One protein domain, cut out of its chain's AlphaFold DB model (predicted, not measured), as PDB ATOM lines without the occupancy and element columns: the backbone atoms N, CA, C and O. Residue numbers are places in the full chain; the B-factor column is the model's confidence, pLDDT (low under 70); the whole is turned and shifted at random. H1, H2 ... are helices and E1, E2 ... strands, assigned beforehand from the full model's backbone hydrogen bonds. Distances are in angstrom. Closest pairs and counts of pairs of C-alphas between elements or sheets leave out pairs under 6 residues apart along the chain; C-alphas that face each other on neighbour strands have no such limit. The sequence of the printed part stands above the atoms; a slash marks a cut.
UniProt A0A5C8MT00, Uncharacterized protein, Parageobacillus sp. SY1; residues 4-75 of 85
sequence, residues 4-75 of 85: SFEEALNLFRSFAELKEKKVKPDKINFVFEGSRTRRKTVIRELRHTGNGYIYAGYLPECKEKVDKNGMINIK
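What this domain is: This is residues 4 to 75 of the 85 residues of an uncharacterized protein of Parageobacillus sp. SY1 (UniProt A0A5C8MT00). A single twisted sheet of five antiparallel strands makes a wall, with one helix, H1, packed over one face near the E1 end and no named helix on the other face. The strands follow one another across the sheet from E1 to E5, the first three longer and the last two only short, and a long loop, residues 56 to 70, joins E4 to E5. The printed part has 72 residues with one named helix and five named strands, in the chain order H1 E1 E2 E3 E4 E5; under half of the residues are in named elements, and the class is mixed, helices and strands. The whole is compact, with a radius of gyration of the C-alphas of 11.8 A, and spans 30 by 25 by 20 A.

How they stand to each other: Begin at the sheet, a meander, in which each strand is the antiparallel neighbour of the one before. Its edge strand E1, residues 18 to 24, forms a hairpin with E2, residues 27 to 32, at 153 degrees; look for N 21 and O 29, 2.7 A apart. E2 forms a hairpin with E3, residues 41 to 46, at 168 degrees, where N 30 and O 43 are 2.9 A apart. E3 forms a hairpin with E4, residues 53 to 55, at 175 degrees, with N 55 and O 42 at 2.7 A. E4 forms a hairpin with the other edge strand, E5, residues 71 to 73, at 150 degrees, with N 72 and O 54 at 2.7 A. From edge to edge the strands' lines turn by 65 degrees; E1 and E5, for instance, are apart. Now find H1, residues 5 to 14, on the sheet at a height over the sheet of 9.9 A. It lies over E2 and only just over E1, on which 3 of its 10 C-alphas fall, and runs along the strands, at 20 degrees to E2 on the local plane. The closest C-alphas of H1 and E1 are those of Phe 12 and Leu 18, 7.1 A apart. In H1 every O i to N i+4 pair is within hydrogen-bond range.

Where its parts are: Find C-alpha 5 at (-41.251, -19.281, 29.818); from there H1 runs 14.2 A to C-alpha 14. E1 begins at C-alpha 18, at (-47.371, -34.853, 31.148), and measures 17.8 A. E2 measures 16.8 A, E3 11.8 A, E4 6.6 A and E5 6.7 A, ending at C-alpha 73, (-46.227, -21.218, 43.534).

The domain as a whole: The two C-alphas farthest apart are those of Pro 25 and Pro 60, 32.9 A. The printed part has no cut. The link from E4 to E5 is long, with 15 residues. The mean pLDDT of the printed part is 80.7; look for values under 70 at residues 4, 49 to 50 and 63.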
ATOM      1  N   SER A   4     -36.584 -18.667  31.036       68.81
ATOM      2  CA  SER A   4     -37.593 -18.123  30.129       68.81
ATOM      3  C   SER A   4     -38.813 -19.047  30.102       68.81
ATOM      4  O   SER A   4     -38.693 -20.263  30.264       68.81
ATOM      5  N   PHE A   5     -40.010 -18.493  29.884       72.75
ATOM      6  CA  PHE A   5     -41.251 -19.281  29.818       72.75
ATOM      7  C   PHE A   5     -41.149 -20.455  28.837       72.75
ATOM      8  O   PHE A   5     -41.628 -21.546  29.135       72.75
ATOM      9  N   GLU A   6     -40.495 -20.242  27.695       76.31
ATOM     10  CA  GLU A   6     -40.282 -21.275  26.682       76.31
ATOM     11  C   GLU A   6     -39.374 -22.405  27.167       76.31
ATOM     12  O   GLU A   6     -39.663 -23.563  26.887       76.31
ATOM     13  N   GLU A   7     -38.331 -22.107  27.945       77.31
ATOM     14  CA  GLU A   7     -37.444 -23.131  28.509       77.31
ATOM     15  C   GLU A   7     -38.184 -23.989  29.533       77.31
ATOM     16  O   GLU A   7     -38.135 -25.217  29.467       77.31
ATOM     17  N   ALA A   8     -38.932 -23.351  30.439       76.00
ATOM     18  CA  ALA A   8     -39.770 -24.059  31.401       76.00
ATOM     19  C   ALA A   8     -40.827 -24.913  30.682       76.00
ATOM     20  O   ALA A   8     -41.013 -26.083  31.009       76.00
ATOM     21  N   LEU A   9     -41.480 -24.359  29.657       80.06
ATOM     22  CA  LEU A   9     -42.449 -25.085  28.840       80.06
ATOM     23  C   LEU A   9     -41.808 -26.289  28.141       80.06
ATOM     24  O   LEU A   9     -42.398 -27.366  28.129       80.06
ATOM     25  N   ASN A  10     -40.613 -26.119  27.577       82.75
ATOM     26  CA  ASN A  10     -39.898 -27.183  26.887       82.75
ATOM     27  C   ASN A  10     -39.454 -28.287  27.854       82.75
ATOM     28  O   ASN A  10     -39.587 -29.465  27.536       82.75
ATOM     29  N   LEU A  11     -39.022 -27.924  29.065       82.88
ATOM     30  CA  LEU A  11     -38.721 -28.879  30.127       82.88
ATOM     31  C   LEU A  11     -39.962 -29.702  30.489       82.88
ATOM     32  O   LEU A  11     -39.888 -30.925  30.511       82.88
ATOM     33  N   PHE A  12     -41.122 -29.064  30.672       81.75
ATOM     34  CA  PHE A  12     -42.372 -29.786  30.942       81.75
ATOM     35  C   PHE A  12     -42.832 -30.659  29.769       81.75
ATOM     36  O   PHE A  12     -43.369 -31.739  29.995       81.75
ATOM     37  N   ARG A  13     -42.591 -30.229  28.526       82.94
ATOM     38  CA  ARG A  13     -42.854 -31.021  27.312       82.94
ATOM     39  C   ARG A  13     -41.912 -32.207  27.139       82.94
ATOM     40  O   ARG A  13     -42.285 -33.167  26.474       82.94
ATOM     41  N   SER A  14     -40.726 -32.153  27.740       87.06
ATOM     42  CA  SER A  14     -39.777 -33.269  27.743       87.06
ATOM     43  C   SER A  14     -40.334 -34.495  28.484       87.06
ATOM     44  O   SER A  14     -39.983 -35.633  28.177       87.06
ATOM     45  N   PHE A  15     -41.260 -34.292  29.428       84.81
ATOM     46  CA  PHE A  15     -41.929 -35.384  30.130       84.81
ATOM     47  C   PHE A  15     -43.112 -35.911  29.310       84.81
ATOM     48  O   PHE A  15     -44.207 -35.348  29.345       84.81
ATOM     49  N   ALA A  16     -42.921 -37.041  28.627       83.56
ATOM     50  CA  ALA A  16     -43.958 -37.690  27.812       83.56
ATOM     51  C   ALA A  16     -45.240 -38.048  28.593       83.56
ATOM     52  O   ALA A  16     -46.320 -38.179  28.018       83.56
ATOM     53  N   GLU A  17     -45.134 -38.199  29.912       86.12
ATOM     54  CA  GLU A  17     -46.259 -38.532  30.783       86.12
ATOM     55  C   GLU A  17     -47.128 -37.314  31.156       86.12
ATOM     56  O   GLU A  17     -48.255 -37.473  31.645       86.12
ATOM     57  N   LEU A  18     -46.629 -36.091  30.935       88.19
ATOM     58  CA  LEU A  18     -47.371 -34.853  31.148       88.19
ATOM     59  C   LEU A  18     -48.093 -34.451  29.864       88.19
ATOM     60  O   LEU A  18     -47.491 -34.065  28.867       88.19
ATOM     61  N   LYS A  19     -49.423 -34.447  29.905       87.69
ATOM     62  CA  LYS A  19     -50.244 -33.903  28.825       87.69
ATOM     63  C   LYS A  19     -50.476 -32.416  29.027       87.69
ATOM     64  O   LYS A  19     -51.084 -31.997  30.019       87.69
ATOM     65  N   GLU A  20     -50.037 -31.614  28.059       89.44
ATOM     66  CA  GLU A  20     -50.380 -30.197  28.015       89.44
ATOM     67  C   GLU A  20     -51.873 -30.019  27.706       89.44
ATOM     68  O   GLU A  20     -52.436 -30.599  26.778       89.44
ATOM     69  N   LYS A  21     -52.538 -29.197  28.510       87.38
ATOM     70  CA  LYS A  21     -53.933 -28.807  28.351       87.38
ATOM     71  C   LYS A  21     -54.006 -27.288  28.329       87.38
ATOM     72  O   LYS A  21     -54.013 -26.632  29.373       87.38
ATOM     73  N   LYS A  22     -54.084 -26.725  27.125       84.75
ATOM     74  CA  LYS A  22     -54.336 -25.295  26.927       84.75
ATOM     75  C   LYS A  22     -55.789 -24.998  27.280       84.75
ATOM     76  O   LYS A  22     -56.706 -25.520  26.655       84.75
ATOM     77  N   VAL A  23     -55.997 -24.190  28.317       79.25
ATOM     78  CA  VAL A  23     -57.339 -23.755  28.740       79.25
ATOM     79  C   VAL A  23     -57.681 -22.410  28.101       79.25
ATOM     80  O   VAL A  23     -58.834 -22.151  27.773       79.25
ATOM     81  N   LYS A  24     -56.671 -21.549  27.936       79.62
ATOM     82  CA  LYS A  24     -56.748 -20.222  27.309       79.62
ATOM     83  C   LYS A  24     -55.435 -19.940  26.566       79.62
ATOM     84  O   LYS A  24     -54.443 -20.599  26.879       79.62
ATOM     85  N   PRO A  25     -55.382 -18.946  25.658       76.12
ATOM     86  CA  PRO A  25     -54.133 -18.542  25.000       76.12
ATOM     87  C   PRO A  25     -53.006 -18.215  25.993       76.12
ATOM     88  O   PRO A  25     -51.853 -18.520  25.723       76.12
ATOM     89  N   ASP A  26     -53.357 -17.682  27.168       74.06
ATOM     90  CA  ASP A  26     -52.410 -17.306  28.228       74.06
ATOM     91  C   ASP A  26     -52.274 -18.337  29.367       74.06
ATOM     92  O   ASP A  26     -51.544 -18.113  30.328       74.06
ATOM     93  N   LYS A  27     -53.032 -19.445  29.332       80.94
ATOM     94  CA  LYS A  27     -53.064 -20.418  30.439       80.94
ATOM     95  C   LYS A  27     -52.874 -21.837  29.949       80.94
ATOM     96  O   LYS A  27     -53.754 -22.411  29.295       80.94
ATOM     97  N   ILE A  28     -51.770 -22.420  30.392       85.88
ATOM     98  CA  ILE A  28     -51.427 -23.812  30.141       85.88
ATOM     99  C   ILE A  28     -51.491 -24.572  31.464       85.88
ATOM    100  O   ILE A  28     -50.944 -24.144  32.483       85.88
ATOM    101  N   ASN A  29     -52.195 -25.698  31.449       89.88
ATOM    102  CA  ASN A  29     -52.177 -26.670  32.528       89.88
ATOM    103  C   ASN A  29     -51.456 -27.924  32.042       89.88
ATOM    104  O   ASN A  29     -51.564 -28.268  30.871       89.88
ATOM    105  N   PHE A  30     -50.795 -28.644  32.939       89.44
ATOM    106  CA  PHE A  30     -50.249 -29.965  32.640       89.44
ATOM    107  C   PHE A  30     -50.948 -31.006  33.501       89.44
ATOM    108  O   PHE A  30     -51.120 -30.816  34.711       89.44
ATOM    109  N   VAL A  31     -51.384 -32.093  32.871       89.12
ATOM    110  CA  VAL A  31     -52.043 -33.211  33.541       89.12
ATOM    111  C   VAL A  31     -51.204 -34.473  33.390       89.12
ATOM    112  O   VAL A  31     -50.779 -34.812  32.297       89.12
ATOM    113  N   PHE A  32     -50.981 -35.167  34.493       88.75
ATOM    114  CA  PHE A  32     -50.315 -36.457  34.549       88.75
ATOM    115  C   PHE A  32     -51.374 -37.550  34.666       88.75
ATOM    116  O   PHE A  32     -52.080 -37.652  35.676       88.75
ATOM    117  N   GLU A  33     -51.537 -38.352  33.617       83.25
ATOM    118  CA  GLU A  33     -52.589 -39.371  33.591       83.25
ATOM    119  C   GLU A  33     -52.286 -40.595  34.446       83.25
ATOM    120  O   GLU A  33     -53.233 -41.216  34.933       83.25
ATOM    121  N   GLY A  34     -51.002 -40.871  34.692       80.19
ATOM    122  CA  GLY A  34     -50.525 -41.925  35.588       80.19
ATOM    123  C   GLY A  34     -50.718 -41.622  37.076       80.19
ATOM    124  O   GLY A  34     -50.296 -42.408  37.922       80.19
ATOM    125  N   SER A  35     -51.340 -40.487  37.430       79.50
ATOM    126  CA  SER A  35     -51.570 -40.130  38.830       79.50
ATOM    127  C   SER A  35     -52.458 -41.180  39.495       79.50
ATOM    128  O   SER A  35     -53.589 -41.416  39.066       79.50
ATOM    129  N   ARG A  36     -51.966 -41.765  40.593       77.38
ATOM    130  CA  ARG A  36     -52.735 -42.670  41.466       77.38
ATOM    131  C   ARG A  36     -53.869 -41.960  42.213       77.38
ATOM    132  O   ARG A  36     -54.719 -42.606  42.817       77.38
ATOM    133  N   THR A  37     -53.896 -40.633  42.159       72.88
ATOM    134  CA  THR A  37     -54.892 -39.794  42.817       72.88
ATOM    135  C   THR A  37     -55.952 -39.334  41.822       72.88
ATOM    136  O   THR A  37     -55.679 -39.089  40.648       72.88
ATOM    137  N   ARG A  38     -57.171 -39.078  42.316       78.19
ATOM    138  CA  ARG A  38     -58.263 -38.434  41.560       78.19
ATOM    139  C   ARG A  38     -57.845 -37.119  40.877       78.19
ATOM    140  O   ARG A  38     -58.422 -36.734  39.862       78.19
ATOM    141  N   ARG A  39     -56.840 -36.423  41.423       81.62
ATOM    142  CA  ARG A  39     -56.253 -35.214  40.844       81.62
ATOM    143  C   ARG A  39     -55.091 -35.581  39.919       81.62
ATOM    144  O   ARG A  39     -54.032 -36.006  40.373       81.62
ATOM    145  N   LYS A  40     -55.297 -35.346  38.625       86.44
ATOM    146  CA  LYS A  40     -54.289 -35.535  37.570       86.44
ATOM    147  C   LYS A  40     -53.553 -34.245  37.209       86.44
ATOM    148  O   LYS A  40     -52.493 -34.290  36.609       86.44
ATOM    149  N   THR A  41     -54.092 -33.078  37.557       87.12
ATOM    150  CA  THR A  41     -53.461 -31.793  37.231       87.12
ATOM    151  C   THR A  41     -52.236 -31.548  38.103       87.12
ATOM    152  O   THR A  41     -52.389 -31.267  39.295       87.12
ATOM    153  N   VAL A  42     -51.060 -31.603  37.479       88.12
ATOM    154  CA  VAL A  42     -49.771 -31.306  38.105       88.12
ATOM    155  C   VAL A  42     -49.505 -29.813  38.046       88.12
ATOM    156  O   VAL A  42     -49.298 -29.201  39.079       88.12
ATOM    157  N   ILE A  43     -49.602 -29.185  36.876       88.25
ATOM    158  CA  ILE A  43     -49.336 -27.747  36.736       88.25
ATOM    159  C   ILE A  43     -50.633 -27.028  36.401       88.25
ATOM    160  O   ILE A  43     -51.402 -27.472  35.543       88.25
ATOM    161  N   ARG A  44     -50.890 -25.916  37.086       86.38
ATOM    162  CA  ARG A  44     -52.092 -25.106  36.925       86.38
ATOM    163  C   ARG A  44     -51.737 -23.646  36.703       86.38
ATOM    164  O   ARG A  44     -50.929 -23.085  37.433       86.38
ATOM    165  N   GLU A  45     -52.421 -23.031  35.743       84.75
ATOM    166  CA  GLU A  45     -52.313 -21.603  35.437       84.75
ATOM    167  C   GLU A  45     -50.882 -21.143  35.144       84.75
ATOM    168  O   GLU A  45     -50.501 -20.053  35.563       84.75
ATOM    169  N   LEU A  46     -50.105 -21.955  34.417       83.69
ATOM    170  CA  LEU A  46     -48.806 -21.514  33.926       83.69
ATOM    171  C   LEU A  46     -49.026 -20.407  32.889       83.69
ATOM    172  O   LEU A  46     -49.681 -20.631  31.864       83.69
ATOM    173  N   ARG A  47     -48.503 -19.222  33.195       80.06
ATOM    174  CA  ARG A  47     -48.541 -18.023  32.351       80.06
ATOM    175  C   ARG A  47     -47.168 -17.732  31.763       80.06
ATOM    176  O   ARG A  47     -46.151 -18.117  32.339       80.06
ATOM    177  N   HIS A  48     -47.139 -16.925  30.701       72.56
ATOM    178  CA  HIS A  48     -45.898 -16.417  30.097       72.56
ATOM    179  C   HIS A  48     -44.998 -15.652  31.084       72.56
ATOM    180  O   HIS A  48     -43.802 -15.520  30.868       72.56
ATOM    181  N   THR A  49     -45.563 -15.159  32.193       68.62
ATOM    182  CA  THR A  49     -44.827 -14.451  33.253       68.62
ATOM    183  C   THR A  49     -43.992 -15.380  34.141       68.62
ATOM    184  O   THR A  49     -43.381 -14.904  35.091       68.62
ATOM    185  N   GLY A  50     -44.014 -16.699  33.904       67.38
ATOM    186  CA  GLY A  50     -43.401 -17.699  34.787       67.38
ATOM    187  C   GLY A  50     -44.213 -17.967  36.060       67.38
ATOM    188  O   GLY A  50     -43.851 -18.812  36.872       67.38
ATOM    189  N   ASN A  51     -45.345 -17.278  36.233       77.75
ATOM    190  CA  ASN A  51     -46.276 -17.546  37.320       77.75
ATOM    191  C   ASN A  51     -47.083 -18.803  37.009       77.75
ATOM    192  O   ASN A  51     -47.625 -18.948  35.915       77.75
ATOM    193  N   GLY A  52     -47.213 -19.671  37.999       81.62
ATOM    194  CA  GLY A  52     -48.035 -20.865  37.920       81.62
ATOM    195  C   GLY A  52     -48.011 -21.611  39.239       81.62
ATOM    196  O   GLY A  52     -47.283 -21.247  40.163       81.62
ATOM    197  N   TYR A  53     -48.819 -22.660  39.320       86.31
ATOM    198  CA  TYR A  53     -48.891 -23.510  40.495       86.31
ATOM    199  C   TYR A  53     -48.553 -24.950  40.134       86.31
ATOM    200  O   TYR A  53     -49.173 -25.514  39.234       86.31
ATOM    201  N   ILE A  54     -47.626 -25.561  40.863       87.00
ATOM    202  CA  ILE A  54     -47.264 -26.974  40.737       87.00
ATOM    203  C   ILE A  54     -47.875 -27.733  41.903       87.00
ATOM    204  O   ILE A  54     -47.789 -27.321  43.051       87.00
ATOM    205  N   TYR A  55     -48.526 -28.846  41.628       86.31
ATOM    206  CA  TYR A  55     -49.050 -29.736  42.637       86.31
ATOM    207  C   TYR A  55     -47.944 -30.693  43.075       86.31
ATOM    208  O   TYR A  55     -47.536 -31.564  42.313       86.31
ATOM    209  N   ALA A  56     -47.483 -30.521  44.309       82.56
ATOM    210  CA  ALA A  56     -46.412 -31.303  44.919       82.56
ATOM    211  C   ALA A  56     -46.850 -31.934  46.251       82.56
ATOM    212  O   ALA A  56     -46.022 -32.393  47.025       82.56
ATOM    213  N   GLY A  57     -48.157 -31.994  46.535       79.06
ATOM    214  CA  GLY A  57     -48.677 -32.561  47.789       79.06
ATOM    215  C   GLY A  57     -48.311 -34.033  48.036       79.06
ATOM    216  O   GLY A  57     -48.443 -34.506  49.161       79.06
ATOM    217  N   TYR A  58     -47.842 -34.743  47.004       73.12
ATOM    218  CA  TYR A  58     -47.344 -36.119  47.091       73.12
ATOM    219  C   TYR A  58     -45.821 -36.238  47.038       73.12
ATOM    220  O   TYR A  58     -45.317 -37.347  47.182       73.12
ATOM    221  N   LEU A  59     -45.099 -35.134  46.845       76.50
ATOM    222  CA  LEU A  59     -43.643 -35.113  46.882       76.50
ATOM    223  C   LEU A  59     -43.220 -34.886  48.342       76.50
ATOM    224  O   LEU A  59     -43.400 -33.777  48.855       76.50
ATOM    225  N   PRO A  60     -42.728 -35.920  49.053       71.62
ATOM    226  CA  PRO A  60     -42.389 -35.809  50.472       71.62
ATOM    227  C   PRO A  60     -41.273 -34.785  50.712       71.62
ATOM    228  O   PRO A  60     -41.347 -34.023  51.667       71.62
ATOM    229  N   GLU A  61     -40.319 -34.721  49.790       73.31
ATOM    230  CA  GLU A  61     -39.242 -33.733  49.660       73.31
ATOM    231  C   GLU A  61     -39.720 -32.274  49.606       73.31
ATOM    232  O   GLU A  61     -39.051 -31.368  50.091       73.31
ATOM    233  N   CYS A  62     -40.912 -32.032  49.066       71.69
ATOM    234  CA  CYS A  62     -41.430 -30.691  48.822       71.69
ATOM    235  C   CYS A  62     -42.616 -30.346  49.751       71.69
ATOM    236  O   CYS A  62     -43.264 -29.310  49.579       71.69
ATOM    237  N   LYS A  63     -42.870 -31.173  50.784       69.44
ATOM    238  CA  LYS A  63     -43.943 -30.985  51.781       69.44
ATOM    239  C   LYS A  63     -43.853 -29.676  52.567       69.44
ATOM    240  O   LYS A  63     -44.879 -29.155  52.986       69.44
ATOM    241  N   GLU A  64     -42.655 -29.146  52.768       72.44
ATOM    242  CA  GLU A  64     -42.455 -27.895  53.512       72.44
ATOM    243  C   GLU A  64     -42.782 -26.653  52.671       72.44
ATOM    244  O   GLU A  64     -43.074 -25.590  53.214       72.44
ATOM    245  N   LYS A  65     -42.771 -26.787  51.337       73.00
ATOM    246  CA  LYS A  65     -43.012 -25.692  50.383       73.00
ATOM    247  C   LYS A  65     -44.417 -25.716  49.775       73.00
ATOM    248  O   LYS A  65     -44.769 -24.801  49.033       73.00
ATOM    249  N   VAL A  66     -45.211 -26.755  50.047       82.44
ATOM    250  CA  VAL A  66     -46.605 -26.834  49.597       82.44
ATOM    251  C   VAL A  66     -47.532 -26.074  50.533       82.44
ATOM    252  O   VAL A  66     -47.493 -26.213  51.751       82.44
ATOM    253  N   ASP A  67     -48.458 -25.333  49.940       81.12
ATOM    254  CA  ASP A  67     -49.606 -24.791  50.650       81.12
ATOM    255  C   ASP A  67     -50.525 -25.901  51.182       81.12
ATOM    256  O   ASP A  67     -50.462 -27.059  50.764       81.12
ATOM    257  N   LYS A  68     -51.510 -25.514  52.002       78.69
ATOM    258  CA  LYS A  68     -52.587 -26.387  52.523       78.69
ATOM    259  C   LYS A  68     -53.314 -27.208  51.443       78.69
ATOM    260  O   LYS A  68     -53.918 -28.231  51.739       78.69
ATOM    261  N   ASN A  69     -53.257 -26.761  50.188       78.50
ATOM    262  CA  ASN A  69     -53.847 -27.427  49.024       78.50
ATOM    263  C   ASN A  69     -52.882 -28.381  48.288       78.50
ATOM    264  O   ASN A  69     -53.225 -28.888  47.213       78.50
ATOM    265  N   GLY A  70     -51.671 -28.593  48.810       82.19
ATOM    266  CA  GLY A  70     -50.611 -29.369  48.167       82.19
ATOM    267  C   GLY A  70     -50.023 -28.686  46.928       82.19
ATOM    268  O   GLY A  70     -49.552 -29.372  46.023       82.19
ATOM    269  N   MET A  71     -50.138 -27.359  46.821       84.25
ATOM    270  CA  MET A  71     -49.727 -26.585  45.645       84.25
ATOM    271  C   MET A  71     -48.566 -25.662  45.995       84.25
ATOM    272  O   MET A  71     -48.521 -25.114  47.086       84.25
ATOM    273  N   ILE A  72     -47.664 -25.483  45.048       85.69
ATOM    274  CA  ILE A  72     -46.456 -24.684  45.140       85.69
ATOM    275  C   ILE A  72     -46.544 -23.575  44.102       85.69
ATOM    276  O   ILE A  72     -46.841 -23.853  42.941       85.69
ATOM    277  N   ASN A  73     -46.268 -22.330  44.480       83.44
ATOM    278  CA  ASN A  73     -46.227 -21.218  43.534       83.44
ATOM    279  C   ASN A  73     -44.842 -21.097  42.881       83.44
ATOM    280  O   ASN A  73     -43.861 -20.802  43.562       83.44
ATOM    281  N   ILE A  74     -44.770 -21.242  41.555       77.44
ATOM    282  CA  ILE A  74     -43.522 -21.160  40.776       77.44
ATOM    283  C   ILE A  74     -42.856 -19.786  40.934       77.44
ATOM    284  O   ILE A  74     -41.635 -19.697  40.964       77.44
ATOM    285  N   LYS A  75     -43.629 -18.710  41.134       71.88
ATOM    286  CA  LYS A  75     -43.076 -17.358  41.326       71.88
ATOM    287  C   LYS A  75     -42.172 -17.257  42.554       71.88
ATOM    288  O   LYS A  75     -41.243 -16.458  42.575       71.88
TER     289      LYS A  75